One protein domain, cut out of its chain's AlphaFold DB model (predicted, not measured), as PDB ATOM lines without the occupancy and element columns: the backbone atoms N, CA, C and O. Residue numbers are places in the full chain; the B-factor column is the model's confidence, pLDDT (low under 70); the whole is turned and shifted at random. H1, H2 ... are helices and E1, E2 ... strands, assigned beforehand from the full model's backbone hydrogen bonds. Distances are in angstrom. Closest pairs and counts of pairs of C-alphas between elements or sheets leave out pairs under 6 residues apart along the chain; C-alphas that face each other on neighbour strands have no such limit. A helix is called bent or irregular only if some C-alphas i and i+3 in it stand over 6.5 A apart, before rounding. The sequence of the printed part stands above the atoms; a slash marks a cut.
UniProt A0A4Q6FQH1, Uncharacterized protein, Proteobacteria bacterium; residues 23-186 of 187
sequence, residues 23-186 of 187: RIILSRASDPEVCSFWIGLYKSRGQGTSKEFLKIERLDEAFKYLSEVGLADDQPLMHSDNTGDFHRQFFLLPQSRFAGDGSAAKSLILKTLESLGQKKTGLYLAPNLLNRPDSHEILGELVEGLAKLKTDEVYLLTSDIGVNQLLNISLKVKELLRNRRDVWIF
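What this domain is: This is residues 23 to 186 of the 187 residues of an uncharacterized protein of Proteobacteria bacterium (UniProt A0A4Q6FQH1). A strongly twisted sheet of seven strands makes the core, with the long helices H4, H6 and H7 in a row covering one side and H2 on the opposite face. The short helices H1, H3 and H5 are smaller pieces beside these, and the hairpin of E3 and E4 makes one end of the sheet. The 164 printed residues have seven named helices and seven named strands, along the chain E1 E2 H1 H2 E3 E4 H3 H4 E5 H5 H6 E6 H7 E7. The mixed sheet runs E3 E4 E2 E5 E6 E1 E7, and the class is mixed, helices and strands. The whole is compact, with a radius of gyration of the C-alphas of 14.8 A, and spans 46 by 38 by 31 A.

How they stand to each other: Begin in the sheet at E4, residues 88 to 94. The edge strand E3, residues 77 to 81, is its antiparallel neighbour and forms a hairpin with it; look at N 79 and O 90, 2.9 A apart and within hydrogen-bond range. On the other side of E4 find E2, residues 37 to 42, parallel at 28 degrees, with N 91 and O 38 at 2.8 A. Next comes E5, residues 120 to 124, parallel to E2, with N 39 and O 122 at 2.8 A. E6, residues 153 to 157, is parallel to E5, with N 123 and O 155 at 2.8 A. E1, residues 23 to 27, is parallel to E6, with N 25 and O 154 at 2.8 A. The edge strand E7, residues 183 to 186, is parallel to E1, with N 24 and O 184 at 2.8 A. Now look for the helices of three layers, helices on both faces of a sheet: H4, residues 102 to 116, H6, residues 135 to 148, and H7, residues 163 to 177, on one face, and H2, residues 59 to 68, on the other. H2 has a height over the sheet of 8.5 A and runs along the strands, at 11 degrees to E2 on the local plane; its closest C-alphas to E2 are those of Leu 66 and Tyr 42, 4.5 A apart. H4 and H6 touch at a shallow tilt of 31 degrees, the same way, closest at the C-alphas of Lys 106 and Leu 142, 6.6 A. H6 and H7 touch at a steep tilt of 44 degrees, the same way, closest at the C-alphas of Gly 140 and Ile 169, 5.7 A. H1, residues 50 to 54, only grazes the sheet and touches H2, closest at the C-alphas of Phe 53 and Ala 62, 5.9 A. H5, residues 127 to 130, is only just on the sheet, with 5 pairs of C-alphas within 10 A, and only grazes it. H3, residues 96 to 100, is only just irregular, with C-alphas 97 and 100 at 6.8 A; it touches H4 only at the corner, only just, with 3 pairs of C-alphas within 8 A, closest at Arg 97 and Ala 105, 5.9 A, and with residues 104 to 105 of H4 alone. E5, H5 H6, E6 is a strand-helix-strand unit, two parallel neighbour strands with helices between; E4, H3 H4, E5 and E6, H7, E7 are split ones, with E2 and E1 between their strands, and the three crossovers are right-handed. In H1, H2, H4, H6 and H7 every O i to N i+4 pair is within hydrogen-bond range; H3 has 0 of 1, with 1 of 2 O i to N i+3 pairs, and H5 is too short for an i+4 pair.

Where its parts are: Find C-alpha 23 at (-1.507, 21.912, 86.502), where E1 begins. E4, the longest strand, runs 19.1 A from C-alpha 88 to C-alpha 94, and E2 runs 16.1 A. H4 begins at C-alpha 102, (6.169, 43.680, 95.795), and runs 21.3 A; H7 runs 20.9 A, H6 20.5 A and H2 14.2 A. E7 ends at C-alpha 186, (-5.101, 23.754, 80.460).

The domain as a whole: The two C-alphas farthest apart are those of Gln 47 and Asn 179, 46.5 A. The printed part, residues 23 to 186, has no cut and no long link. The mean pLDDT of the printed part is 86.3; look for values under 70 at residues 29 to 33, 84 to 85, 100 to 101 and 131 to 134.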
ATOM      1  N   ARG A  23      -0.474  21.577  87.483       92.81
ATOM      2  CA  ARG A  23      -1.507  21.912  86.502       92.81
ATOM      3  C   ARG A  23      -1.835  23.397  86.601       92.81
ATOM      4  O   ARG A  23      -2.389  23.847  87.598       92.81
ATOM      5  N   ILE A  24      -1.481  24.161  85.576       93.31
ATOM      6  CA  ILE A  24      -1.883  25.562  85.436       93.31
ATOM      7  C   ILE A  24      -3.168  25.589  84.609       93.31
ATOM      8  O   ILE A  24      -3.174  25.139  83.466       93.31
ATOM      9  N   ILE A  25      -4.255  26.089  85.189       91.81
ATOM     10  CA  ILE A  25      -5.595  26.060  84.599       91.81
ATOM     11  C   ILE A  25      -6.026  27.495  84.309       91.81
ATOM     12  O   ILE A  25      -6.285  28.285  85.219       91.81
ATOM     13  N   LEU A  26      -6.103  27.843  83.030       89.75
ATOM     14  CA  LEU A  26      -6.599  29.131  82.564       89.75
ATOM     15  C   LEU A  26      -8.122  29.115  82.663       89.75
ATOM     16  O   LEU A  26      -8.812  28.516  81.848       89.75
ATOM     17  N   SER A  27      -8.635  29.728  83.721       80.44
ATOM     18  CA  SER A  27     -10.030  29.591  84.129       80.44
ATOM     19  C   SER A  27     -10.853  30.750  83.607       80.44
ATOM     20  O   SER A  27     -10.520  31.918  83.840       80.44
ATOM     21  N   ARG A  28     -11.966  30.433  82.945       71.31
ATOM     22  CA  ARG A  28     -12.953  31.449  82.591       71.31
ATOM     23  C   ARG A  28     -13.703  31.894  83.840       71.31
ATOM     24  O   ARG A  28     -13.957  31.118  84.753       71.31
ATOM     25  N   ALA A  29     -14.126  33.149  83.810       62.56
ATOM     26  CA  ALA A  29     -14.989  33.789  84.797       62.56
ATOM     27  C   ALA A  29     -16.239  32.978  85.204       62.56
ATOM     28  O   ALA A  29     -16.718  33.106  86.327       62.56
ATOM     29  N   SER A  30     -16.767  32.166  84.286       56.00
ATOM     30  CA  SER A  30     -18.009  31.412  84.441       56.00
ATOM     31  C   SER A  30     -17.838  30.007  85.022       56.00
ATOM     32  O   SER A  30     -18.834  29.298  85.087       56.00
ATOM     33  N   ASP A  31     -16.624  29.594  85.409       57.41
ATOM     34  CA  ASP A  31     -16.335  28.220  85.858       57.41
ATOM     35  C   ASP A  31     -15.901  28.159  87.345       57.41
ATOM     36  O   ASP A  31     -14.745  27.864  87.667       57.41
ATOM     37  N   PRO A  32     -16.791  28.518  88.294       52.44
ATOM     38  CA  PRO A  32     -16.444  28.658  89.707       52.44
ATOM     39  C   PRO A  32     -16.323  27.327  90.472       52.44
ATOM     40  O   PRO A  32     -15.862  27.335  91.611       52.44
ATOM     41  N   GLU A  33     -16.705  26.185  89.890       57.56
ATOM     42  CA  GLU A  33     -16.909  24.939  90.652       57.56
ATOM     43  C   GLU A  33     -15.621  24.186  91.040       57.56
ATOM     44  O   GLU A  33     -15.671  23.241  91.826       57.56
ATOM     45  N   VAL A  34     -14.445  24.581  90.535       70.25
ATOM     46  CA  VAL A  34     -13.248  23.716  90.616       70.25
ATOM     47  C   VAL A  34     -12.216  24.163  91.669       70.25
ATOM     48  O   VAL A  34     -11.405  23.349  92.125       70.25
ATOM     49  N   CYS A  35     -12.250  25.427  92.118       85.31
ATOM     50  CA  CYS A  35     -11.286  25.973  93.081       85.31
ATOM     51  C   CYS A  35     -11.961  26.733  94.232       85.31
ATOM     52  O   CYS A  35     -12.583  27.773  94.025       85.31
ATOM     53  N   SER A  36     -11.786  26.242  95.462       87.44
ATOM     54  CA  SER A  36     -12.380  26.832  96.666       87.44
ATOM     55  C   SER A  36     -11.523  27.916  97.316       87.44
ATOM     56  O   SER A  36     -12.051  28.673  98.118       87.44
ATOM     57  N   PHE A  37     -10.219  27.998  97.029       91.75
ATOM     58  CA  PHE A  37      -9.311  28.947  97.680       91.75
ATOM     59  C   PHE A  37      -8.732  29.933  96.673       91.75
ATOM     60  O   PHE A  37      -8.044  29.538  95.734       91.75
ATOM     61  N   TRP A  38      -8.960  31.219  96.905       92.81
ATOM     62  CA  TRP A  38      -8.619  32.287  95.981       92.81
ATOM     63  C   TRP A  38      -7.781  33.376  96.636       92.81
ATOM     64  O   TRP A  38      -8.030  33.791  97.766       92.81
ATOM     65  N   ILE A  39      -6.811  33.891  95.891       93.12
ATOM     66  CA  ILE A  39      -6.005  35.042  96.282       93.12
ATOM     67  C   ILE A  39      -6.341  36.210  95.379       93.12
ATOM     68  O   ILE A  39      -6.334  36.081  94.154       93.12
ATOM     69  N   GLY A  40      -6.609  37.349  96.009       92.25
ATOM     70  CA  GLY A  40      -7.019  38.573  95.344       92.25
ATOM     71  C   GLY A  40      -6.231  39.785  95.796       92.25
ATOM     72  O   GLY A  40      -5.796  39.867  96.947       92.25
ATOM     73  N   LEU A  41      -6.123  40.768  94.907       91.88
ATOM     74  CA  LEU A  41      -5.794  42.138  95.286       91.88
ATOM     75  C   LEU A  41      -7.060  42.977  95.341       91.88
ATOM     76  O   LEU A  41      -7.967  42.785  94.533       91.88
ATOM     77  N   TYR A  42      -7.090  43.938  96.256       93.50
ATOM     78  CA  TYR A  42      -8.152  44.932  96.307       93.50
ATOM     79  C   TYR A  42      -7.588  46.345  96.393       93.50
ATOM     80  O   TYR A  42      -6.530  46.585  96.978       93.50
ATOM     81  N   LYS A  43      -8.303  47.299  95.800       93.56
ATOM     82  CA  LYS A  43      -7.967  48.720  95.867       93.56
ATOM     83  C   LYS A  43      -8.065  49.207  97.315       93.56
ATOM     84  O   LYS A  43      -9.137  49.155  97.916       93.56
ATOM     85  N   SER A  44      -6.942  49.667  97.864       92.00
ATOM     86  CA  SER A  44      -6.857  50.185  99.236       92.00
ATOM     87  C   SER A  44      -7.728  51.423  99.428       92.00
ATOM     88  O   SER A  44      -7.784  52.278  98.538       92.00
ATOM     89  N   ARG A  45      -8.323  51.565 100.621       89.69
ATOM     90  CA  ARG A  45      -9.170  52.720 100.986       89.69
ATOM     91  C   ARG A  45     -10.323  52.924  99.995       89.69
ATOM     92  O   ARG A  45     -10.641  54.053  99.615       89.69
ATOM     93  N   GLY A  46     -10.899  51.817  99.539       92.56
ATOM     94  CA  GLY A  46     -12.101  51.802  98.722       92.56
ATOM     95  C   GLY A  46     -13.339  52.222  99.510       92.56
ATOM     96  O   GLY A  46     -13.284  52.494 100.709       92.56
ATOM     97  N   GLN A  47     -14.473  52.275  98.819       95.19
ATOM     98  CA  GLN A  47     -15.770  52.589  99.436       95.19
ATOM     99  C   GLN A  47     -16.582  51.337  99.782       95.19
ATOM    100  O   GLN A  47     -17.614  51.441 100.439       95.19
ATOM    101  N   GLY A  48     -16.127  50.172  99.325       94.62
ATOM    102  CA  GLY A  48     -16.821  48.911  99.498       94.62
ATOM    103  C   GLY A  48     -16.554  48.235 100.835       94.62
ATOM    104  O   GLY A  48     -15.629  48.586 101.572       94.62
ATOM    105  N   THR A  49     -17.352  47.218 101.136       94.25
ATOM    106  CA  THR A  49     -17.221  46.418 102.356       94.25
ATOM    107  C   THR A  49     -17.032  44.940 102.047       94.25
ATOM    108  O   THR A  49     -17.567  44.400 101.079       94.25
ATOM    109  N   SER A  50     -16.341  44.235 102.941       92.06
ATOM    110  CA  SER A  50     -16.164  42.780 102.847       92.06
ATOM    111  C   SER A  50     -17.502  42.029 102.853       92.06
ATOM    112  O   SER A  50     -17.642  40.991 102.216       92.06
ATOM    113  N   LYS A  51     -18.526  42.582 103.518       91.31
ATOM    114  CA  LYS A  51     -19.884  42.019 103.529       91.31
ATOM    115  C   LYS A  51     -20.567  42.110 102.164       91.31
ATOM    116  O   LYS A  51     -21.325  41.213 101.819       91.31
ATOM    117  N   GLU A  52     -20.358  43.194 101.425       93.38
ATOM    118  CA  GLU A  52     -20.881  43.338 100.063       93.38
ATOM    119  C   GLU A  52     -20.128  42.425  99.103       93.38
ATOM    120  O   GLU A  52     -20.769  41.691  98.362       93.38
ATOM    121  N   PHE A  53     -18.795  42.394  99.199       93.06
ATOM    122  CA  PHE A  53     -17.951  41.488  98.420       93.06
ATOM    123  C   PHE A  53     -18.393  40.021  98.549       93.06
ATOM    124  O   PHE A  53     -18.603  39.356  97.539       93.06
ATOM    125  N   LEU A  54     -18.602  39.524  99.774       91.31
ATOM    126  CA  LEU A  54     -18.970  38.118 100.003       91.31
ATOM    127  C   LEU A  54     -20.362  37.746  99.475       91.31
ATOM    128  O   LEU A  54     -20.632  36.570  99.266       91.31
ATOM    129  N   LYS A  55     -21.241  38.725  99.233       90.56
ATOM    130  CA  LYS A  55     -22.560  38.482  98.628       90.56
ATOM    131  C   LYS A  55     -22.506  38.314  97.113       90.56
ATOM    132  O   LYS A  55     -23.524  37.979  96.517       90.56
ATOM    133  N   ILE A  56     -21.366  38.588  96.479       89.50
ATOM    134  CA  ILE A  56     -21.229  38.465  95.031       89.50
ATOM    135  C   ILE A  56     -20.983  36.991  94.694       89.50
ATOM    136  O   ILE A  56     -19.975  36.392  95.076       89.50
ATOM    137  N   GLU A  57     -21.937  36.381  93.997       85.69
ATOM    138  CA  GLU A  57     -21.912  34.946  93.682       85.69
ATOM    139  C   GLU A  57     -20.870  34.616  92.610       85.69
ATOM    140  O   GLU A  57     -20.139  33.629  92.714       85.69
ATOM    141  N   ARG A  58     -20.742  35.476  91.599       85.69
ATOM    142  CA  ARG A  58     -19.811  35.258  90.496       85.69
ATOM    143  C   ARG A  58     -18.411  35.761  90.836       85.69
ATOM    144  O   ARG A  58     -18.223  36.911  91.224       85.69
ATOM    145  N   LEU A  59     -17.416  34.888  90.677       86.62
ATOM    146  CA  LEU A  59     -16.020  35.153  91.043       86.62
ATOM    147  C   LEU A  59     -15.422  36.346  90.284       86.62
ATOM    148  O   LEU A  59     -14.727  37.163  90.882       86.62
ATOM    149  N   ASP A  60     -15.716  36.485  88.992       86.00
ATOM    150  CA  ASP A  60     -15.275  37.621  88.178       86.00
ATOM    151  C   ASP A  60     -15.876  38.946  88.642       86.00
ATOM    152  O   ASP A  60     -15.162  39.940  88.750       86.00
ATOM    153  N   GLU A  61     -17.167  38.960  88.968       88.88
ATOM    154  CA  GLU A  61     -17.842  40.141  89.506       88.88
ATOM    155  C   GLU A  61     -17.305  40.501  90.897       88.88
ATOM    156  O   GLU A  61     -17.092  41.679  91.191       88.88
ATOM    157  N   ALA A  62     -17.009  39.499  91.729       90.75
ATOM    158  CA  ALA A  62     -16.438  39.697  93.057       90.75
ATOM    159  C   ALA A  62     -15.043  40.333  92.964       90.75
ATOM    160  O   ALA A  62     -14.733  41.300  93.658       90.75
ATOM    161  N   PHE A  63     -14.210  39.840  92.052       90.88
ATOM    162  CA  PHE A  63     -12.880  40.383  91.806       90.88
ATOM    163  C   PHE A  63     -12.889  41.754  91.126       90.88
ATOM    164  O   PHE A  63     -12.097  42.623  91.497       90.88
ATOM    165  N   LYS A  64     -13.828  41.991  90.208       91.44
ATOM    166  CA  LYS A  64     -14.070  43.312  89.622       91.44
ATOM    167  C   LYS A  64     -14.472  44.332  90.688       91.44
ATOM    168  O   LYS A  64     -13.967  45.450  90.700       91.44
ATOM    169  N   TYR A  65     -15.324  43.940  91.633       94.06
ATOM    170  CA  TYR A  65     -15.675  44.785  92.771       94.06
ATOM    171  C   TYR A  65     -14.436  45.163  93.600       94.06
ATOM    172  O   TYR A  65     -14.243  46.336  93.927       94.06
ATOM    173  N   LEU A  66     -13.545  44.203  93.879       93.94
ATOM    174  CA  LEU A  66     -12.293  44.472  94.595       93.94
ATOM    175  C   LEU A  66     -11.363  45.440  93.846       93.94
ATOM    176  O   LEU A  66     -10.680  46.238  94.494       93.94
ATOM    177  N   SER A  67     -11.317  45.389  92.512       91.81
ATOM    178  CA  SER A  67     -10.430  46.241  91.712       91.81
ATOM    179  C   SER A  67     -10.999  47.633  91.423       91.81
ATOM    180  O   SER A  67     -10.257  48.618  91.462       91.81
ATOM    181  N   GLU A  68     -12.307  47.761  91.202       92.75
ATOM    182  CA  GLU A  68     -12.945  49.040  90.865       92.75
ATOM    183  C   GLU A  68     -13.384  49.823  92.111       92.75
ATOM    184  O   GLU A  68     -13.038  51.004  92.274       92.75
ATOM    185  N   VAL A  69     -14.120  49.156  93.006       95.38
ATOM    186  CA  VAL A  69     -14.700  49.756  94.218       95.38
ATOM    187  C   VAL A  69     -13.691  49.730  95.364       95.38
ATOM    188  O   VAL A  69     -13.504  50.743  96.048       95.38
ATOM    189  N   GLY A  70     -13.005  48.598  95.539       94.69
ATOM    190  CA  GLY A  70     -12.090  48.366  96.653       94.69
ATOM    191  C   GLY A  70     -12.800  48.122  97.979       94.69
ATOM    192  O   GLY A  70     -14.023  48.194  98.077       94.69
ATOM    193  N   LEU A  71     -12.009  47.864  99.017       95.75
ATOM    194  CA  LEU A  71     -12.504  47.683 100.381       95.75
ATOM    195  C   LEU A  71     -12.079  48.864 101.252       95.75
ATOM    196  O   LEU A  71     -10.998  49.428 101.059       95.75
ATOM    197  N   ALA A  72     -12.932  49.230 102.206       93.19
ATOM    198  CA  ALA A  72     -12.634  50.246 103.212       93.19
ATOM    199  C   ALA A  72     -11.497  49.818 104.160       93.19
ATOM    200  O   ALA A  72     -10.787  50.666 104.699       93.19
ATOM    201  N   ASP A  73     -11.310  48.507 104.338       90.81
ATOM    202  CA  ASP A  73     -10.151  47.924 105.006       90.81
ATOM    203  C   ASP A  73      -8.833  48.283 104.283       90.81
ATOM    204  O   ASP A  73      -8.801  48.543 103.083       90.81
ATOM    205  N   ASP A  74      -7.711  48.286 105.007       88.31
ATOM    206  CA  ASP A  74      -6.363  48.458 104.426       88.31
ATOM    207  C   ASP A  74      -5.361  47.493 105.082       88.31
ATOM    208  O   ASP A  74      -4.224  47.826 105.421       88.31
ATOM    209  N   GLN A  75      -5.812  46.259 105.306       90.75
ATOM    210  CA  GLN A  75      -5.022  45.163 105.868       90.75
ATOM    211  C   GLN A  75      -5.269  43.851 105.109       90.75
ATOM    212  O   GLN A  75      -6.302  43.715 104.458       90.75
ATOM    213  N   PRO A  76      -4.349  42.873 105.147       92.06
ATOM    214  CA  PRO A  76      -4.632  41.544 104.613       92.06
ATOM    215  C   PRO A  76      -5.859  40.926 105.294       92.06
ATOM    216  O   PRO A  76      -5.981  40.994 106.517       92.06
ATOM    217  N   LEU A  77      -6.746  40.320 104.508       94.12
ATOM    218  CA  LEU A  77      -7.996  39.733 104.985       94.12
ATOM    219  C   LEU A  77      -8.075  38.260 104.599       94.12
ATOM    220  O   LEU A  77      -7.711  37.880 103.487       94.12
ATOM    221  N   MET A  78      -8.588  37.447 105.519       94.25
ATOM    222  CA  MET A  78      -8.990  36.070 105.255       94.25
ATOM    223  C   MET A  78     -10.505  35.984 105.412       94.25
ATOM    224  O   MET A  78     -11.031  36.256 106.492       94.25
ATOM    225  N   HIS A  79     -11.202  35.607 104.346       93.25
ATOM    226  CA  HIS A  79     -12.648  35.425 104.361       93.25
ATOM    227  C   HIS A  79     -13.028  34.009 103.962       93.25
ATOM    228  O   HIS A  79     -12.337  33.346 103.192       93.25
ATOM    229  N   SER A  80     -14.144  33.542 104.504       89.50
ATOM    230  CA  SER A  80     -14.793  32.307 104.087       89.50
ATOM    231  C   SER A  80     -16.269  32.606 103.880       89.50
ATOM    232  O   SER A  80     -16.901  33.221 104.740       89.50
ATOM    233  N   ASP A  81     -16.777  32.219 102.721       83.75
ATOM    234  CA  ASP A  81     -18.189  32.220 102.389       83.75
ATOM    235  C   ASP A  81     -18.670  30.773 102.288       83.75
ATOM    236  O   ASP A  81     -18.221  30.006 101.435       83.75
ATOM    237  N   ASN A  82     -19.596  30.439 103.184       79.31
ATOM    238  CA  ASN A  82     -20.202  29.119 103.312       79.31
ATOM    239  C   ASN A  82     -21.719  29.198 103.064       79.31
ATOM    240  O   ASN A  82     -22.456  28.323 103.518       79.31
ATOM    241  N   THR A  83     -22.206  30.300 102.481       73.25
ATOM    242  CA  THR A  83     -23.644  30.594 102.385       73.25
ATOM    243  C   THR A  83     -24.288  30.124 101.084       73.25
ATOM    244  O   THR A  83     -25.503  29.934 101.066       73.25
ATOM    245  N   GLY A  84     -23.499  29.916 100.027       69.88
ATOM    246  CA  GLY A  84     -23.954  29.341  98.759       69.88
ATOM    247  C   GLY A  84     -23.718  27.831  98.656       69.88
ATOM    248  O   GLY A  84     -23.219  27.197  99.584       69.88
ATOM    249  N   ASP A  85     -24.021  27.275  97.482       69.75
ATOM    250  CA  ASP A  85     -23.836  25.845  97.175       69.75
ATOM    251  C   ASP A  85     -22.357  25.409  97.179       69.75
ATOM    252  O   ASP A  85     -22.049  24.224  97.322       69.75
ATOM    253  N   PHE A  86     -21.428  26.369  97.078       73.12
ATOM    254  CA  PHE A  86     -19.987  26.134  97.063       73.12
ATOM    255  C   PHE A  86     -19.274  26.939  98.148       73.12
ATOM    256  O   PHE A  86     -19.470  28.146  98.289       73.12
ATOM    257  N   HIS A  87     -18.382  26.266  98.875       83.62
ATOM    258  CA  HIS A  87     -17.523  26.895  99.875       83.62
ATOM    259  C   HIS A  87     -16.388  27.669  99.204       83.62
ATOM    260  O   HIS A  87     -15.590  27.090  98.459       83.62
ATOM    261  N   ARG A  88     -16.282  28.967  99.496       87.94
ATOM    262  CA  ARG A  88     -15.258  29.855  98.927       87.94
ATOM    263  C   ARG A  88     -14.423  30.477 100.036       87.94
ATOM    264  O   ARG A  88     -14.945  31.002 101.013       87.94
ATOM    265  N   GLN A  89     -13.110  30.450  99.880       92.50
ATOM    266  CA  GLN A  89     -12.143  31.062 100.777       92.50
ATOM    267  C   GLN A  89     -11.316  32.073 100.006       92.50
ATOM    268  O   GLN A  89     -10.874  31.805  98.891       92.50
ATOM    269  N   PHE A  90     -11.088  33.227 100.620       94.00
ATOM    270  CA  PHE A  90     -10.371  34.327 100.001       94.00
ATOM    271  C   PHE A  90      -9.256  34.810 100.912       94.00
ATOM    272  O   PHE A  90      -9.514  35.187 102.056       94.00
ATOM    273  N   PHE A  91      -8.040  34.871 100.380       95.44
ATOM    274  CA  PHE A  91      -6.949  35.638 100.960       95.44
ATOM    275  C   PHE A  91      -6.737  36.911 100.140       95.44
ATOM    276  O   PHE A  91      -6.227  36.881  99.020       95.44
ATOM    277  N   LEU A  92      -7.178  38.040 100.688       94.88
ATOM    278  CA  LEU A  92      -7.208  39.322  99.996       94.88
ATOM    279  C   LEU A  92      -6.115  40.243 100.528       94.88
ATOM    280  O   LEU A  92      -5.994  40.441 101.739       94.88
ATOM    281  N   LEU A  93      -5.339  40.844  99.630       93.31
ATOM    282  CA  LEU A  93      -4.291  41.795  99.988       93.31
ATOM    283  C   LEU A  93      -4.619  43.203  99.478       93.31
ATOM    284  O   LEU A  93      -5.008  43.357  98.318       93.31
ATOM    285  N   PRO A  94      -4.409  44.242 100.305       92.50
ATOM    286  CA  PRO A  94      -4.562  45.610  99.846       92.50
ATOM    287  C   PRO A  94      -3.476  45.947  98.826       92.50
ATOM    288  O   PRO A  94      -2.303  45.607  99.011       92.50
ATOM    289  N   GLN A  95      -3.853  46.684  97.786       90.00
ATOM    290  CA  GLN A  95      -2.958  47.224  96.762       90.00
ATOM    291  C   GLN A  95      -1.741  47.937  97.370       90.00
ATOM    292  O   GLN A  95      -0.629  47.822  96.849       90.00
ATOM    293  N   SER A  96      -1.929  48.641  98.491       86.94
ATOM    294  CA  SER A  96      -0.863  49.353  99.208       86.94
ATOM    295  C   SER A  96       0.327  48.457  99.576       86.94
ATOM    296  O   SER A  96       1.459  48.938  99.626       86.94
ATOM    297  N   ARG A  97       0.122  47.141  99.744       84.81
ATOM    298  CA  ARG A  97       1.197  46.170 100.022       84.81
ATOM    299  C   ARG A  97       2.143  45.960  98.846       84.81
ATOM    300  O   ARG A  97       3.297  45.623  99.075       84.81
ATOM    301  N   PHE A  98       1.685  46.187  97.618       78.50
ATOM    302  CA  PHE A  98       2.497  46.042  96.407       78.50
ATOM    303  C   PHE A  98       3.139  47.358  95.952       78.50
ATOM    304  O   PHE A  98       4.132  47.330  95.230       78.50
ATOM    305  N   ALA A  99       2.616  48.507  96.393       73.06
ATOM    306  CA  ALA A  99       3.048  49.826  95.926       73.06
ATOM    307  C   ALA A  99       4.507  50.185  96.293       73.06
ATOM    308  O   ALA A  99       5.123  50.986  95.593       73.06
ATOM    309  N   GLY A 100       5.070  49.593  97.355       66.06
ATOM    310  CA  GLY A 100       6.442  49.866  97.818       66.06
ATOM    311  C   GLY A 100       7.396  48.668  97.778       66.06
ATOM    312  O   GLY A 100       8.565  48.839  97.446       66.06
ATOM    313  N   ASP A 101       6.907  47.462  98.082       69.94
ATOM    314  CA  ASP A 101       7.720  46.243  98.187       69.94
ATOM    315  C   ASP A 101       6.923  45.011  97.723       69.94
ATOM    316  O   ASP A 101       6.391  44.225  98.513       69.94
ATOM    317  N   GLY A 102       6.830  44.840  96.401       76.75
ATOM    318  CA  GLY A 102       6.169  43.680  95.795       76.75
ATOM    319  C   GLY A 102       6.778  42.335  96.221       76.75
ATOM    320  O   GLY A 102       6.075  41.325  96.247       76.75
ATOM    321  N   SER A 103       8.054  42.313  96.628       82.81
ATOM    322  CA  SER A 103       8.729  41.097  97.096       82.81
ATOM    323  C   SER A 103       8.209  40.647  98.461       82.81
ATOM    324  O   SER A 103       7.927  39.458  98.661       82.81
ATOM    325  N   ALA A 104       8.002  41.585  99.390       84.56
ATOM    326  CA  ALA A 104       7.382  41.292 100.680       84.56
ATOM    327  C   ALA A 104       5.944  40.786 100.518       84.56
ATOM    328  O   ALA A 104       5.559  39.813 101.171       84.56
ATOM    329  N   ALA A 105       5.165  41.387  99.616       86.25
ATOM    330  CA  ALA A 105       3.793  40.957  99.352       86.25
ATOM    331  C   ALA A 105       3.733  39.542  98.746       86.25
ATOM    332  O   ALA A 105       2.984  38.691  99.229       86.25
ATOM    333  N   LYS A 106       4.594  39.247  97.764       88.94
ATOM    334  CA  LYS A 106       4.773  37.895  97.211       88.94
ATOM    335  C   LYS A 106       5.159  36.887  98.295       88.94
ATOM    336  O   LYS A 106       4.564  35.818  98.396       88.94
ATOM    337  N   SER A 107       6.128  37.242  99.137       90.44
ATOM    338  CA  SER A 107       6.587  36.382 100.233       90.44
ATOM    339  C   SER A 107       5.477  36.093 101.242       90.44
ATOM    340  O   SER A 107       5.373  34.970 101.727       90.44
ATOM    341  N   LEU A 108       4.631  37.081 101.543       90.94
ATOM    342  CA  LEU A 108       3.468  36.905 102.409       90.94
ATOM    343  C   LEU A 108       2.468  35.912 101.808       90.94
ATOM    344  O   LEU A 108       2.014  35.017 102.518       90.94
ATOM    345  N   ILE A 109       2.166  36.030 100.511       92.12
ATOM    346  CA  ILE A 109       1.289  35.088  99.803       92.12
ATOM    347  C   ILE A 109       1.833  33.663  99.904       92.12
ATOM    348  O   ILE A 109       1.134  32.773 100.384       92.12
ATOM    349  N   LEU A 110       3.092  33.455  99.518       92.81
ATOM    350  CA  LEU A 110       3.696  32.124  99.500       92.81
ATOM    351  C   LEU A 110       3.758  31.499 100.901       92.81
ATOM    352  O   LEU A 110       3.346  30.357 101.070       92.81
ATOM    353  N   LYS A 111       4.176  32.254 101.924       92.12
ATOM    354  CA  LYS A 111       4.202  31.768 103.317       92.12
ATOM    355  C   LYS A 111       2.814  31.419 103.846       92.12
ATOM    356  O   LYS A 111       2.663  30.456 104.595       92.12
ATOM    357  N   THR A 112       1.802  32.200 103.470       91.12
ATOM    358  CA  THR A 112       0.413  31.936 103.864       91.12
ATOM    359  C   THR A 112      -0.065  30.625 103.248       91.12
ATOM    360  O   THR A 112      -0.588  29.771 103.956       91.12
ATOM    361  N   LEU A 113       0.178  30.420 101.954       90.56
ATOM    362  CA  LEU A 113      -0.205  29.194 101.248       90.56
ATOM    363  C   LEU A 113       0.524  27.959 101.771       90.56
ATOM    364  O   LEU A 113      -0.103  26.921 101.963       90.56
ATOM    365  N   GLU A 114       1.821  28.092 102.052       90.75
ATOM    366  CA  GLU A 114       2.628  27.046 102.680       90.75
ATOM    367  C   GLU A 114       2.045  26.640 104.038       90.75
ATOM    368  O   GLU A 114       1.826  25.458 104.291       90.75
ATOM    369  N   SER A 115       1.717  27.625 104.881       90.19
ATOM    370  CA  SER A 115       1.156  27.392 106.219       90.19
ATOM    371  C   SER A 115      -0.227  26.740 106.175       90.19
ATOM    372  O   SER A 115      -0.574  25.961 107.058       90.19
ATOM    373  N   LEU A 116      -1.024  27.060 105.153       89.06
ATOM    374  CA  LEU A 116      -2.359  26.497 104.954       89.06
ATOM    375  C   LEU A 116      -2.338  25.138 104.237       89.06
ATOM    376  O   LEU A 116      -3.375  24.483 104.171       89.06
ATOM    377  N   GLY A 117      -1.197  24.719 103.679       87.94
ATOM    378  CA  GLY A 117      -1.076  23.467 102.931       87.94
ATOM    379  C   GLY A 117      -1.970  23.401 101.687       87.94
ATOM    380  O   GLY A 117      -2.405  22.314 101.305       87.94
ATOM    381  N   GLN A 118      -2.277  24.547 101.065       87.94
ATOM    382  CA  GLN A 118      -3.224  24.614  99.948       87.94
ATOM    383  C   GLN A 118      -2.675  23.904  98.705       87.94
ATOM    384  O   GLN A 118      -1.636  24.272  98.161       87.94
ATOM    385  N   LYS A 119      -3.403  22.889  98.229       89.62
ATOM    386  CA  LYS A 119      -3.052  22.118  97.022       89.62
ATOM    387  C   LYS A 119      -3.650  22.675  95.741       89.62
ATOM    388  O   LYS A 119      -3.093  22.460  94.666       89.62
ATOM    389  N   LYS A 120      -4.757  23.404  95.864       90.81
ATOM    390  CA  LYS A 120      -5.454  24.071  94.769       90.81
ATOM    391  C   LYS A 120      -5.580  25.540  95.120       90.81
ATOM    392  O   LYS A 120      -6.096  25.860  96.185       90.81
ATOM    393  N   THR A 121      -5.080  26.416  94.261       92.38
ATOM    394  CA  THR A 121      -5.074  27.857  94.532       92.38
ATOM    395  C   THR A 121      -5.472  28.632  93.290       92.38
ATOM    396  O   THR A 121      -4.844  28.497  92.243       92.38
ATOM    397  N   GLY A 122      -6.486  29.474  93.419       92.06
ATOM    398  CA  GLY A 122      -6.854  30.468  92.429       92.06
ATOM    399  C   GLY A 122      -6.126  31.780  92.665       92.06
ATOM    400  O   GLY A 122      -5.992  32.238  93.798       92.06
ATOM    401  N   LEU A 123      -5.647  32.396  91.590       91.12
ATOM    402  CA  LEU A 123      -4.996  33.698  91.608       91.12
ATOM    403  C   LEU A 123      -5.770  34.674  90.723       91.12
ATOM    404  O   LEU A 123      -5.991  34.423  89.535       91.12
ATOM    405  N   TYR A 124      -6.099  35.829  91.292       88.25
ATOM    406  CA  TYR A 124      -6.497  37.015  90.550       88.25
ATOM    407  C   TYR A 124      -5.706  38.221  91.062       88.25
ATOM    408  O   TYR A 124      -5.916  38.732  92.161       88.25
ATOM    409  N   LEU A 125      -4.766  38.683  90.242       83.38
ATOM    410  CA  LEU A 125      -3.984  39.885  90.510       83.38
ATOM    411  C   LEU A 125      -4.400  40.937  89.491       83.38
ATOM    412  O   LEU A 125      -3.947  40.900  88.352       83.38
ATOM    413  N   ALA A 126      -5.286  41.844  89.892       83.31
ATOM    414  CA  ALA A 126      -5.804  42.884  89.014       83.31
ATOM    415  C   ALA A 126      -4.647  43.781  88.501       83.31
ATOM    416  O   ALA A 126      -4.036  44.499  89.305       83.31
ATOM    417  N   PRO A 127      -4.298  43.762  87.196       78.75
ATOM    418  CA  PRO A 127      -3.114  44.471  86.691       78.75
ATOM    419  C   PRO A 127      -3.194  45.983  86.879       78.75
ATOM    420  O   PRO A 127      -2.189  46.635  87.164       78.75
ATOM    421  N   ASN A 128      -4.404  46.529  86.766       79.06
ATOM    422  CA  ASN A 128      -4.710  47.937  87.004       79.06
ATOM    423  C   ASN A 128      -4.384  48.389  88.438       79.06
ATOM    424  O   ASN A 128      -4.089  49.560  88.648       79.06
ATOM    425  N   LEU A 129      -4.397  47.487  89.422       79.00
ATOM    426  CA  LEU A 129      -4.000  47.810  90.793       79.00
ATOM    427  C   LEU A 129      -2.485  47.782  90.979       79.00
ATOM    428  O   LEU A 129      -1.948  48.516  91.806       79.00
ATOM    429  N   LEU A 130      -1.769  46.963  90.218       76.62
ATOM    430  CA  LEU A 130      -0.323  46.850  90.375       76.62
ATOM    431  C   LEU A 130       0.411  48.108  89.890       76.62
ATOM    432  O   LEU A 130       1.511  48.353  90.372       76.62
ATOM    433  N   ASN A 131      -0.200  48.929  89.015       66.12
ATOM    434  CA  ASN A 131       0.336  50.216  88.528       66.12
ATOM    435  C   ASN A 131       1.819  50.151  88.118       66.12
ATOM    436  O   ASN A 131       2.571  51.117  88.255       66.12
ATOM    437  N   ARG A 132       2.250  48.987  87.623       68.00
ATOM    438  CA  ARG A 132       3.637  48.708  87.278       68.00
ATOM    439  C   ARG A 132       3.731  47.911  85.977       68.00
ATOM    440  O   ARG A 132       2.907  47.019  85.739       68.00
ATOM    441  N   PRO A 133       4.754  48.188  85.152       66.25
ATOM    442  CA  PRO A 133       4.986  47.461  83.906       66.25
ATOM    443  C   PRO A 133       5.358  45.982  84.132       66.25
ATOM    444  O   PRO A 133       5.232  45.182  83.208       66.25
ATOM    445  N   ASP A 134       5.769  45.610  85.350       69.75
ATOM    446  CA  ASP A 134       6.220  44.270  85.760       69.75
ATOM    447  C   ASP A 134       5.101  43.381  86.348       69.75
ATOM    448  O   ASP A 134       5.365  42.289  86.842       69.75
ATOM    449  N   SER A 135       3.831  43.795  86.285       73.31
ATOM    450  CA  SER A 135       2.701  43.042  86.866       73.31
ATOM    451  C   SER A 135       2.623  41.572  86.416       73.31
ATOM    452  O   SER A 135       2.321  40.682  87.214       73.31
ATOM    453  N   HIS A 136       2.958  41.291  85.155       76.12
ATOM    454  CA  HIS A 136       3.033  39.928  84.618       76.12
ATOM    455  C   HIS A 136       4.209  39.112  85.176       76.12
ATOM    456  O   HIS A 136       4.112  37.888  85.275       76.12
ATOM    457  N   GLU A 137       5.314  39.771  85.525       81.69
ATOM    458  CA  GLU A 137       6.471  39.137  86.156       81.69
ATOM    459  C   GLU A 137       6.104  38.671  87.565       81.69
ATOM    460  O   GLU A 137       6.303  37.503  87.881       81.69
ATOM    461  N   ILE A 138       5.426  39.520  88.348       83.69
ATOM    462  CA  ILE A 138       4.934  39.178  89.696       83.69
ATOM    463  C   ILE A 138       4.043  37.931  89.661       83.69
ATOM    464  O   ILE A 138       4.196  37.035  90.496       83.69
ATOM    465  N   LEU A 139       3.118  37.847  88.698       86.38
ATOM    466  CA  LEU A 139       2.272  36.664  88.550       86.38
ATOM    467  C   LEU A 139       3.104  35.420  88.208       86.38
ATOM    468  O   LEU A 139       2.907  34.375  88.820       86.38
ATOM    469  N   GLY A 140       4.059  35.527  87.280       88.25
ATOM    470  CA  GLY A 140       4.960  34.424  86.935       88.25
ATOM    471  C   GLY A 140       5.778  33.925  88.129       88.25
ATOM    472  O   GLY A 140       5.821  32.723  88.387       88.25
ATOM    473  N   GLU A 141       6.359  34.840  88.905       89.88
ATOM    474  CA  GLU A 141       7.114  34.515  90.118       89.88
ATOM    475  C   GLU A 141       6.239  33.859  91.196       89.88
ATOM    476  O   GLU A 141       6.701  32.971  91.915       89.88
ATOM    477  N   LEU A 142       4.977  34.281  91.326       90.62
ATOM    478  CA  LEU A 142       4.022  33.664  92.248       90.62
ATOM    479  C   LEU A 142       3.676  32.235  91.831       90.62
ATOM    480  O   LEU A 142       3.696  31.344  92.677       90.62
ATOM    481  N   VAL A 143       3.415  31.994  90.544       90.00
ATOM    482  CA  VAL A 143       3.155  30.638  90.032       90.00
ATOM    483  C   VAL A 143       4.397  29.750  90.195       90.00
ATOM    484  O   VAL A 143       4.279  28.600  90.615       90.00
ATOM    485  N   GLU A 144       5.603  30.276  89.956       90.00
ATOM    486  CA  GLU A 144       6.852  29.551  90.230       90.00
ATOM    487  C   GLU A 144       7.006  29.226  91.727       90.00
ATOM    488  O   GLU A 144       7.372  28.107  92.098       90.00
ATOM    489  N   GLY A 145       6.711  30.187  92.605       89.12
ATOM    490  CA  GLY A 145       6.718  29.991  94.054       89.12
ATOM    491  C   GLY A 145       5.739  28.900  94.488       89.12
ATOM    492  O   GLY A 145       6.114  27.997  95.232       89.12
ATOM    493  N   LEU A 146       4.519  28.915  93.952       87.56
ATOM    494  CA  LEU A 146       3.502  27.889  94.192       87.56
ATOM    495  C   LEU A 146       3.946  26.495  93.755       87.56
ATOM    496  O   LEU A 146       3.676  25.509  94.450       87.56
ATOM    497  N   ALA A 147       4.675  26.411  92.641       84.50
ATOM    498  CA  ALA A 147       5.251  25.159  92.174       84.50
ATOM    499  C   ALA A 147       6.233  24.562  93.195       84.50
ATOM    500  O   ALA A 147       6.248  23.343  93.376       84.50
ATOM    501  N   LYS A 148       7.015  25.408  93.885       84.38
ATOM    502  CA  LYS A 148       7.963  24.999  94.941       84.38
ATOM    503  C   LYS A 148       7.255  24.537  96.217       84.38
ATOM    504  O   LYS A 148       7.761  23.645  96.888       84.38
ATOM    505  N   LEU A 149       6.068  25.074  96.506       84.00
ATOM    506  CA  LEU A 149       5.234  24.689  97.654       84.00
ATOM    507  C   LEU A 149       4.479  23.358  97.466       84.00
ATOM    508  O   LEU A 149       3.651  22.997  98.296       84.00
ATOM    509  N   LYS A 150       4.749  22.610  96.384       78.81
ATOM    510  CA  LYS A 150       4.015  21.383  96.017       78.81
ATOM    511  C   LYS A 150       2.501  21.616  95.897       78.81
ATOM    512  O   LYS A 150       1.710  20.779  96.330       78.81
ATOM    513  N   THR A 151       2.113  22.760  95.336       88.00
ATOM    514  CA  THR A 151       0.739  23.012  94.873       88.00
ATOM    515  C   THR A 151       0.488  22.159  93.637       88.00
ATOM    516  O   THR A 151       1.374  22.080  92.784       88.00
ATOM    517  N   ASP A 152      -0.671  21.521  93.529       91.06
ATOM    518  CA  ASP A 152      -0.983  20.590  92.437       91.06
ATOM    519  C   ASP A 152      -1.702  21.312  91.293       91.06
ATOM    520  O   ASP A 152      -1.460  21.025  90.120       91.06
ATOM    521  N   GLU A 153      -2.556  22.282  91.628       92.62
ATOM    522  CA  GLU A 153      -3.349  23.045  90.666       92.62
ATOM    523  C   GLU A 153      -3.304  24.548  90.969       92.62
ATOM    524  O   GLU A 153      -3.561  24.984  92.096       92.62
ATOM    525  N   VAL A 154      -3.020  25.348  89.943       93.12
ATOM    526  CA  VAL A 154      -3.065  26.811  90.004       93.12
ATOM    527  C   VAL A 154      -4.059  27.321  88.973       93.12
ATOM    528  O   VAL A 154      -3.851  27.159  87.772       93.12
ATOM    529  N   TYR A 155      -5.129  27.949  89.449       92.44
ATOM    530  CA  TYR A 155      -6.190  28.517  88.624       92.44
ATOM    531  C   TYR A 155      -5.878  29.987  88.359       92.44
ATOM    532  O   TYR A 155      -5.711  30.773  89.290       92.44
ATOM    533  N   LEU A 156      -5.776  30.371  87.090       90.62
ATOM    534  CA  LEU A 156      -5.506  31.746  86.675       90.62
ATOM    535  C   LEU A 156      -6.758  32.321  86.022       90.62
ATOM    536  O   LEU A 156      -7.180  31.841  84.970       90.62
ATOM    537  N   LEU A 157      -7.353  33.342  86.640       87.25
ATOM    538  CA  LEU A 157      -8.596  33.926  86.141       87.25
ATOM    539  C   LEU A 157      -8.339  34.795  84.902       87.25
ATOM    540  O   LEU A 157      -7.622  35.794  84.973       87.25
ATOM    541  N   THR A 158      -8.970  34.458  83.774       77.50
ATOM    542  CA  THR A 158      -8.696  35.066  82.456       77.50
ATOM    543  C   THR A 158      -9.262  36.465  82.238       77.50
ATOM    544  O   THR A 158      -9.197  36.934  81.108       77.50
ATOM    545  N   SER A 159      -9.842  37.093  83.263       77.31
ATOM    546  CA  SER A 159     -10.576  38.366  83.204       77.31
ATOM    547  C   SER A 159      -9.698  39.540  82.702       77.31
ATOM    548  O   SER A 159      -9.290  39.559  81.544       77.31
ATOM    549  N   ASP A 160      -9.361  40.521  83.538       74.50
ATOM    550  CA  ASP A 160      -8.660  41.743  83.101       74.50
ATOM    551  C   ASP A 160      -7.261  41.511  82.500       74.50
ATOM    552  O   ASP A 160      -6.740  42.366  81.786       74.50
ATOM    553  N   ILE A 161      -6.635  40.361  82.781       78.31
ATOM    554  CA  ILE A 161      -5.306  40.013  82.257       78.31
ATOM    555  C   ILE A 161      -5.386  39.523  80.808       78.31
ATOM    556  O   ILE A 161      -4.443  39.747  80.057       78.31
ATOM    557  N   GLY A 162      -6.490  38.888  80.400       82.88
ATOM    558  CA  GLY A 162      -6.631  38.254  79.091       82.88
ATOM    559  C   GLY A 162      -5.939  36.888  78.977       82.88
ATOM    560  O   GLY A 162      -4.894  36.611  79.570       82.88
ATOM    561  N   VAL A 163      -6.530  36.005  78.166       86.81
ATOM    562  CA  VAL A 163      -6.064  34.620  77.968       86.81
ATOM    563  C   VAL A 163      -4.631  34.555  77.434       86.81
ATOM    564  O   VAL A 163      -3.820  33.781  77.937       86.81
ATOM    565  N   ASN A 164      -4.303  35.364  76.423       87.75
ATOM    566  CA  ASN A 164      -3.002  35.297  75.752       87.75
ATOM    567  C   ASN A 164      -1.853  35.674  76.693       87.75
ATOM    568  O   ASN A 164      -0.801  35.032  76.677       87.75
ATOM    569  N   GLN A 165      -2.044  36.694  77.535       86.81
ATOM    570  CA  GLN A 165      -1.060  37.068  78.545       86.81
ATOM    571  C   GLN A 165      -0.850  35.932  79.552       86.81
ATOM    572  O   GLN A 165       0.295  35.563  79.814       86.81
ATOM    573  N   LEU A 166      -1.928  35.333  80.069       89.19
ATOM    574  CA  LEU A 166      -1.819  34.220  81.016       89.19
ATOM    575  C   LEU A 166      -1.176  32.979  80.399       89.19
ATOM    576  O   LEU A 166      -0.354  32.336  81.053       89.19
ATOM    577  N   LEU A 167      -1.484  32.660  79.141       91.31
ATOM    578  CA  LEU A 167      -0.839  31.568  78.416       91.31
ATOM    579  C   LEU A 167       0.668  31.812  78.288       91.31
ATOM    580  O   LEU A 167       1.462  30.926  78.596       91.31
ATOM    581  N   ASN A 168       1.071  33.026  77.913       90.81
ATOM    582  CA  ASN A 168       2.483  33.396  77.811       90.81
ATOM    583  C   ASN A 168       3.212  33.289  79.157       90.81
ATOM    584  O   ASN A 168       4.337  32.792  79.206       90.81
ATOM    585  N   ILE A 169       2.586  33.724  80.254       90.12
ATOM    586  CA  ILE A 169       3.136  33.570  81.612       90.12
ATOM    587  C   ILE A 169       3.277  32.085  81.957       90.12
ATOM    588  O   ILE A 169       4.341  31.649  82.388       90.12
ATOM    589  N   SER A 170       2.238  31.294  81.695       91.88
ATOM    590  CA  SER A 170       2.208  29.859  81.993       91.88
ATOM    591  C   SER A 170       3.287  29.091  81.228       91.88
ATOM    592  O   SER A 170       3.980  28.255  81.804       91.88
ATOM    593  N   LEU A 171       3.486  29.407  79.943       92.94
ATOM    594  CA  LEU A 171       4.537  28.818  79.110       92.94
ATOM    595  C   LEU A 171       5.938  29.174  79.619       92.94
ATOM    596  O   LEU A 171       6.799  28.299  79.690       92.94
ATOM    597  N   LYS A 172       6.161  30.430  80.028       92.31
ATOM    598  CA  LYS A 172       7.429  30.846  80.646       92.31
ATOM    599  C   LYS A 172       7.705  30.063  81.928       92.31
ATOM    600  O   LYS A 172       8.805  29.550  82.097       92.31
ATOM    601  N   VAL A 173       6.709  29.925  82.804       91.50
ATOM    602  CA  VAL A 173       6.845  29.152  84.049       91.50
ATOM    603  C   VAL A 173       7.131  27.679  83.759       91.50
ATOM    604  O   VAL A 173       8.024  27.098  84.374       91.50
ATOM    605  N   LYS A 174       6.429  27.079  82.791       92.31
ATOM    606  CA  LYS A 174       6.692  25.708  82.342       92.31
ATOM    607  C   LYS A 174       8.143  25.525  81.900       92.31
ATOM    608  O   LYS A 174       8.793  24.582  82.341       92.31
ATOM    609  N   GLU A 175       8.663  26.435  81.082       92.69
ATOM    610  CA  GLU A 175      10.053  26.379  80.619       92.69
ATOM    611  C   GLU A 175      11.054  26.512  81.778       92.69
ATOM    612  O   GLU A 175      12.015  25.747  81.860       92.69
ATOM    613  N   LEU A 176      10.798  27.418  82.729       90.56
ATOM    614  CA  LEU A 176      11.630  27.595  83.928       90.56
ATOM    615  C   LEU A 176      11.674  26.340  84.814       90.56
ATOM    616  O   LEU A 176      12.682  26.079  85.478       90.56
ATOM    617  N   LEU A 177      10.594  25.557  84.833       88.81
ATOM    618  CA  LEU A 177      10.445  24.377  85.685       88.81
ATOM    619  C   LEU A 177      10.722  23.048  84.976       88.81
ATOM    620  O   LEU A 177      10.747  22.024  85.656       88.81
ATOM    621  N   ARG A 178      11.011  23.045  83.667       89.06
ATOM    622  CA  ARG A 178      11.118  21.841  82.815       89.06
ATOM    623  C   ARG A 178      11.982  20.696  83.363       89.06
ATOM    624  O   ARG A 178      11.722  19.542  83.067       89.06
ATOM    625  N   ASN A 179      13.012  21.010  84.154       86.31
ATOM    626  CA  ASN A 179      13.953  20.029  84.717       86.31
ATOM    627  C   ASN A 179      13.639  19.645  86.174       86.31
ATOM    628  O   ASN A 179      14.372  18.870  86.781       86.31
ATOM    629  N   ARG A 180      12.624  20.266  86.779       84.69
ATOM    630  CA  ARG A 180      12.278  20.129  88.203       84.69
ATOM    631  C   ARG A 180      10.904  19.513  88.405       84.69
ATOM    632  O   ARG A 180      10.675  18.876  89.432       84.69
ATOM    633  N   ARG A 181       9.985  19.786  87.482       85.62
ATOM    634  CA  ARG A 181       8.569  19.496  87.640       85.62
ATOM    635  C   ARG A 181       7.896  19.392  86.277       85.62
ATOM    636  O   ARG A 181       8.127  20.254  85.432       85.62
ATOM    637  N   ASP A 182       7.026  18.405  86.098       88.00
ATOM    638  CA  ASP A 182       6.141  18.389  84.937       88.00
ATOM    639  C   ASP A 182       5.104  19.502  85.077       88.00
ATOM    640  O   ASP A 182       4.520  19.699  86.140       88.00
ATOM    641  N   VAL A 183       4.903  20.289  84.020       90.06
ATOM    642  CA  VAL A 183       3.923  21.380  84.025       90.06
ATOM    643  C   VAL A 183       2.973  21.213  82.850       90.06
ATOM    644  O   VAL A 183       3.375  21.242  81.676       90.06
ATOM    645  N   TRP A 184       1.692  21.078  83.168       91.75
ATOM    646  CA  TRP A 184       0.603  21.030  82.201       91.75
ATOM    647  C   TRP A 184      -0.180  22.329  82.245       91.75
ATOM    648  O   TRP A 184      -0.411  22.893  83.311       91.75
ATOM    649  N   ILE A 185      -0.565  22.808  81.068       91.38
ATOM    650  CA  ILE A 185      -1.318  24.046  80.910       91.38
ATOM    651  C   ILE A 185      -2.639  23.664  80.256       91.38
ATOM    652  O   ILE A 185      -2.635  23.064  79.182       91.38
ATOM    653  N   PHE A 186      -3.739  24.000  80.917       87.75
ATOM    654  CA  PHE A 186      -5.101  23.754  80.460       87.75
ATOM    655  C   PHE A 186      -5.803  25.087  80.233       87.75
ATOM    656  O   PHE A 186      -5.544  26.053  80.950       87.75
TER     657      PHE A 186